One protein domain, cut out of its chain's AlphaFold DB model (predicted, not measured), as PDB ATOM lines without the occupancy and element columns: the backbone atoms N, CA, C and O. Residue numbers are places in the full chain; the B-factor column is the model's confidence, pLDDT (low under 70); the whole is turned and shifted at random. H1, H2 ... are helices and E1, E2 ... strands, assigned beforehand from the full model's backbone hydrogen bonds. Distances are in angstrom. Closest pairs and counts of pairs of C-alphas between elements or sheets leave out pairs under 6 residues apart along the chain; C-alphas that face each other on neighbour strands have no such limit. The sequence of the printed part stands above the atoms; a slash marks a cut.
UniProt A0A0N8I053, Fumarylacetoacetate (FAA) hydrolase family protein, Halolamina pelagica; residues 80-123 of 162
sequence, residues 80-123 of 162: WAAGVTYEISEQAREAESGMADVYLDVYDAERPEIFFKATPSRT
ATOM      1  N   TRP A  80      31.138 139.181  58.356       93.69
ATOM      2  CA  TRP A  80      31.323 139.615  59.737       93.69
ATOM      3  C   TRP A  80      32.456 138.811  60.370       93.69
ATOM      4  O   TRP A  80      32.709 137.671  59.976       93.69
ATOM      5  N   ALA A  81      33.160 139.406  61.328       88.19
ATOM      6  CA  ALA A  81      34.268 138.765  62.024       88.19
ATOM      7  C   ALA A  81      34.156 138.967  63.536       88.19
ATOM      8  O   ALA A  81      33.571 139.950  63.993       88.19
ATOM      9  N   ALA A  82      34.734 138.027  64.283       86.94
ATOM     10  CA  ALA A  82      34.909 138.119  65.724       86.94
ATOM     11  C   ALA A  82      36.389 138.351  66.041       86.94
ATOM     12  O   ALA A  82      37.252 137.643  65.508       86.94
ATOM     13  N   GLY A  83      36.679 139.362  66.856       82.31
ATOM     14  CA  GLY A  83      38.031 139.663  67.322       82.31
ATOM     15  C   GLY A  83      38.310 139.048  68.690       82.31
ATOM     16  O   GLY A  83      37.398 138.542  69.336       82.31
ATOM     17  N   VAL A  84      39.591 139.043  69.081       72.19
ATOM     18  CA  VAL A  84      40.052 138.668  70.434       72.19
ATOM     19  C   VAL A  84      39.486 137.317  70.903       72.19
ATOM     20  O   VAL A  84      39.000 137.152  72.009       72.19
ATOM     21  N   THR A  85      39.507 136.322  70.015       74.69
ATOM     22  CA  THR A  85      38.933 134.987  70.281       74.69
ATOM     23  C   THR A  85      39.938 133.997  70.875       74.69
ATOM     24  O   THR A  85      39.559 132.894  71.262       74.69
ATOM     25  N   TYR A  86      41.214 134.379  70.939       69.75
ATOM     26  CA  TYR A  86      42.315 133.583  71.475       69.75
ATOM     27  C   TYR A  86      43.211 134.479  72.333       69.75
ATOM     28  O   TYR A  86      43.483 135.609  71.935       69.75
ATOM     29  N   GLU A  87      43.740 133.936  73.427       65.44
ATOM     30  CA  GLU A  87      44.650 134.618  74.366       65.44
ATOM     31  C   GLU A  87      45.883 135.220  73.654       65.44
ATOM     32  O   GLU A  87      46.270 136.363  73.860       65.44
ATOM     33  N   ILE A  88      46.446 134.506  72.672       61.91
ATOM     34  CA  ILE A  88      47.573 135.010  71.860       61.91
ATOM     35  C   ILE A  88      47.169 136.234  71.011       61.91
ATOM     36  O   ILE A  88      47.995 137.102  70.725       61.91
ATOM     37  N   SER A  89      45.901 136.324  70.592       63.16
ATOM     38  CA  SER A  89      45.393 137.478  69.842       63.16
ATOM     39  C   SER A  89      45.177 138.697  70.732       63.16
ATOM     40  O   SER A  89      45.241 139.809  70.215       63.16
ATOM     41  N   GLU A  90      44.875 138.506  72.010       63.53
ATOM     42  CA  GLU A  90      44.776 139.572  73.005       63.53
ATOM     43  C   GLU A  90      46.167 140.140  73.294       63.53
ATOM     44  O   GLU A  90      46.410 141.311  73.008       63.53
ATOM     45  N   GLN A  91      47.118 139.293  73.699       63.69
ATOM     46  CA  GLN A  91      48.492 139.704  74.022       63.69
ATOM     47  C   GLN A  91      49.171 140.457  72.864       63.69
ATOM     48  O   GLN A  91      49.866 141.454  73.065       63.69
ATOM     49  N   ALA A  92      48.944 140.022  71.618       62.38
ATOM     50  CA  ALA A  92      49.452 140.725  70.441       62.38
ATOM     51  C   ALA A  92      48.825 142.122  70.270       62.38
ATOM     52  O   ALA A  92      49.505 143.056  69.853       62.38
ATOM     53  N   ARG A  93      47.537 142.289  70.596       66.12
ATOM     54  CA  ARG A  93      46.836 143.580  70.515       66.12
ATOM     55  C   ARG A  93      47.220 144.519  71.645       66.12
ATOM     56  O   ARG A  93      47.345 145.717  71.397       66.12
ATOM     57  N   GLU A  94      47.459 143.998  72.840       62.62
ATOM     58  CA  GLU A  94      48.045 144.765  73.936       62.62
ATOM     59  C   GLU A  94      49.424 145.299  73.555       62.62
ATOM     60  O   GLU A  94      49.665 146.496  73.651       62.62
ATOM     61  N   ALA A  95      50.305 144.438  73.039       65.94
ATOM     62  CA  ALA A  95      51.664 144.824  72.668       65.94
ATOM     63  C   ALA A  95      51.714 145.826  71.497       65.94
ATOM     64  O   ALA A  95      52.613 146.665  71.429       65.94
ATOM     65  N   GLU A  96      50.761 145.744  70.563       64.75
ATOM     66  CA  GLU A  96      50.656 146.645  69.407       64.75
ATOM     67  C   GLU A  96      49.907 147.954  69.708       64.75
ATOM     68  O   GLU A  96      49.946 148.877  68.886       64.75
ATOM     69  N   SER A  97      49.197 148.053  70.836       61.72
ATOM     70  CA  SER A  97      48.320 149.187  71.132       61.72
ATOM     71  C   SER A  97      48.744 149.961  72.377       61.72
ATOM     72  O   SER A  97      49.263 149.422  73.343       61.72
ATOM     73  N   GLY A  98      48.466 151.267  72.384       62.25
ATOM     74  CA  GLY A  98      48.588 152.087  73.594       62.25
ATOM     75  C   GLY A  98      47.399 151.953  74.557       62.25
ATOM     76  O   GLY A  98      47.310 152.743  75.490       62.25
ATOM     77  N   MET A  99      46.459 151.033  74.300       60.16
ATOM     78  CA  MET A  99      45.215 150.841  75.062       60.16
ATOM     79  C   MET A  99      44.955 149.344  75.288       60.16
ATOM     80  O   MET A  99      43.953 148.804  74.819       60.16
ATOM     81  N   ALA A 100      45.889 148.684  75.975       62.47
ATOM     82  CA  ALA A 100      45.835 147.257  76.299       62.47
ATOM     83  C   ALA A 100      44.530 146.855  77.015       62.47
ATOM     84  O   ALA A 100      43.900 145.874  76.632       62.47
ATOM     85  N   ASP A 101      44.067 147.688  77.951       64.75
ATOM     86  CA  ASP A 101      42.903 147.415  78.807       64.75
ATOM     87  C   ASP A 101      41.611 147.111  78.023       64.75
ATOM     88  O   ASP A 101      40.818 146.270  78.429       64.75
ATOM     89  N   VAL A 102      41.412 147.728  76.850       70.38
ATOM     90  CA  VAL A 102      40.201 147.504  76.037       70.38
ATOM     91  C   VAL A 102      40.167 146.092  75.440       70.38
ATOM     92  O   VAL A 102      39.087 145.551  75.212       70.38
ATOM     93  N   TYR A 103      41.327 145.492  75.161       68.81
ATOM     94  CA  TYR A 103      41.396 144.142  74.598       68.81
ATOM     95  C   TYR A 103      41.218 143.066  75.679       68.81
ATOM     96  O   TYR A 103      40.528 142.087  75.400       68.81
ATOM     97  N   LEU A 104      41.720 143.310  76.898       66.88
ATOM     98  CA  LEU A 104      41.448 142.497  78.097       66.88
ATOM     99  C   LEU A 104      39.956 142.473  78.430       66.88
ATOM    100  O   LEU A 104      39.341 141.412  78.530       66.88
ATOM    101  N   ASP A 105      39.343 143.657  78.510       72.81
ATOM    102  CA  ASP A 105      37.921 143.796  78.836       72.81
ATOM    103  C   ASP A 105      37.025 143.035  77.847       72.81
ATOM    104  O   ASP A 105      35.984 142.497  78.220       72.81
ATOM    105  N   VAL A 106      37.411 142.994  76.569       73.56
ATOM    106  CA  VAL A 106      36.683 142.265  75.522       73.56
ATOM    107  C   VAL A 106      36.898 140.757  75.620       73.56
ATOM    108  O   VAL A 106      35.960 140.013  75.330       73.56
ATOM    109  N   TYR A 107      38.096 140.304  75.999       73.44
ATOM    110  CA  TYR A 107      38.399 138.880  76.141       73.44
ATOM    111  C   TYR A 107      37.612 138.245  77.295       73.44
ATOM    112  O   TYR A 107      37.006 137.186  77.117       73.44
ATOM    113  N   ASP A 108      37.544 138.931  78.438       77.06
ATOM    114  CA  ASP A 108      36.843 138.448  79.635       77.06
ATOM    115  C   ASP A 108      35.321 138.696  79.607       77.06
ATOM    116  O   ASP A 108      34.570 138.145  80.423       77.06
ATOM    117  N   ALA A 109      34.825 139.518  78.679       82.19
ATOM    118  CA  ALA A 109      33.403 139.817  78.580       82.19
ATOM    119  C   ALA A 109      32.578 138.638  78.036       82.19
ATOM    120  O   ALA A 109      32.879 138.038  77.008       82.19
ATOM    121  N   GLU A 110      31.404 138.412  78.637       83.81
ATOM    122  CA  GLU A 110      30.407 137.452  78.128       83.81
ATOM    123  C   GLU A 110      29.931 137.799  76.699       83.81
ATOM    124  O   GLU A 110      29.523 136.927  75.930       83.81
ATOM    125  N   ARG A 111      29.964 139.087  76.324       87.75
ATOM    126  CA  ARG A 111      29.594 139.540  74.979       87.75
ATOM    127  C   ARG A 111      30.850 139.679  74.108       87.75
ATOM    128  O   ARG A 111      31.598 140.629  74.331       87.75
ATOM    129  N   PRO A 112      31.021 138.851  73.060       85.62
ATOM    130  CA  PRO A 112      32.206 138.911  72.214       85.62
ATOM    131  C   PRO A 112      32.225 140.164  71.334       85.62
ATOM    132  O   PRO A 112      31.176 140.720  70.984       85.62
ATOM    133  N   GLU A 113      33.418 140.562  70.895       85.19
ATOM    134  CA  GLU A 113      33.569 141.557  69.835       85.19
ATOM    135  C   GLU A 113      33.094 140.983  68.496       85.19
ATOM    136  O   GLU A 113      33.589 139.955  68.033       85.19
ATOM    137  N   ILE A 114      32.167 141.689  67.843       88.69
ATOM    138  CA  ILE A 114      31.679 141.393  66.494       88.69
ATOM    139  C   ILE A 114      31.754 142.670  65.658       88.69
ATOM    140  O   ILE A 114      31.221 143.705  66.056       88.69
ATOM    141  N   PHE A 115      32.369 142.598  64.477       89.50
ATOM    142  CA  PHE A 115      32.487 143.742  63.574       89.50
ATOM    143  C   PHE A 115      32.238 143.372  62.109       89.50
ATOM    144  O   PHE A 115      32.556 142.274  61.640       89.50
ATOM    145  N   PHE A 116      31.676 144.326  61.364       92.06
ATOM    146  CA  PHE A 116      31.471 144.199  59.926       92.06
ATOM    147  C   PHE A 116      32.813 144.275  59.196       92.06
ATOM    148  O   PHE A 116      33.569 145.239  59.352       92.06
ATOM    149  N   LYS A 117      33.119 143.266  58.379       90.88
ATOM    150  CA  LYS A 117      34.415 143.142  57.709       90.88
ATOM    151  C   LYS A 117      34.377 143.604  56.260       90.88
ATOM    152  O   LYS A 117      35.282 144.329  55.844       90.88
ATOM    153  N   ALA A 118      33.408 143.136  55.473       92.62
ATOM    154  CA  ALA A 118      33.391 143.392  54.036       92.62
ATOM    155  C   ALA A 118      32.046 143.084  53.360       92.62
ATOM    156  O   ALA A 118      31.303 142.202  53.777       92.62
ATOM    157  N   THR A 119      31.813 143.769  52.238       92.12
ATOM    158  CA  THR A 119      30.851 143.405  51.185       92.12
ATOM    159  C   THR A 119      31.527 142.514  50.127       92.12
ATOM    160  O   THR A 119      32.760 142.524  50.035       92.12
ATOM    161  N   PRO A 120      30.781 141.822  49.243       88.62
ATOM    162  CA  PRO A 120      31.359 140.948  48.216       88.62
ATOM    163  C   PRO A 120      32.379 141.651  47.310       88.62
ATOM    164  O   PRO A 120      33.408 141.064  46.974       88.62
ATOM    165  N   SER A 121      32.148 142.929  46.986       90.38
ATOM    166  CA  SER A 121      33.058 143.781  46.201       90.38
ATOM    167  C   SER A 121      34.409 144.073  46.870       90.38
ATOM    168  O   SER A 121      35.309 144.593  46.219       90.38
ATOM    169  N   ARG A 122      34.560 143.760  48.162       90.44
ATOM    170  CA  ARG A 122      35.781 143.965  48.959       90.44
ATOM    171  C   ARG A 122      36.407 142.650  49.430       90.44
ATOM    172  O   ARG A 122      37.244 142.654  50.328       90.44
ATOM    173  N   THR A 123      35.995 141.533  48.837       89.88
ATOM    174  CA  THR A 123      36.592 140.210  49.057       89.88
ATOM    175  C   THR A 123      37.235 139.721  47.769       89.88
ATOM    176  O   THR A 123      36.754 140.042  46.683       89.88
TER     177      THR A 123
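AT A GLANCE: This is residues 80 to 123 of the 162 residues of the protein "Fumarylacetoacetate (FAA) hydrolase family protein" of Halolamina pelagica (UniProt A0A0N8I053). A small head, the helical hairpin of H1 and H2 side by side, sits at one end of a narrow stalk, the two-stranded sheet of E1 and E2. The 44 printed residues run E1, H1, H2, E2, with the strands antiparallel; the class is mixed, helices and strands. The whole is loose, with a radius of gyration of the C-alphas of 12.0 A and spans of 34 by 24 by 16 A.

IN THESE COORDINATES: E1, residues 80 to 82, begins at C-alpha (31.323, 139.615, 59.737) and is 7.1 A long. H1, residues 87 to 96, is 14.3 A; H2, residues 100 to 108, 13.0 A. E2, residues 114 to 118, is 12.7 A and ends at C-alpha (33.391, 143.392, 54.036).

HOW THE PARTS SIT: Between E1 and E2, N 81 and O 115 are within hydrogen-bond range at 2.9 A. H1 and H2 touch, the closest C-alphas being Glu 94 and Ala 100 at 4.1 A, at a shallow tilt of 15 degrees, opposite ways. In both helices every O i to N i+4 pair is within hydrogen-bond range. E1 is apart from H2, and E2 from H1.

THE WHOLE: The farthest C-alphas, Asp 101 and Ser 121, are 34.3 A apart. The printed part has no cut, and its three links are tight. pLDDT is under 70 at residues 86 to 101 and 103 to 104.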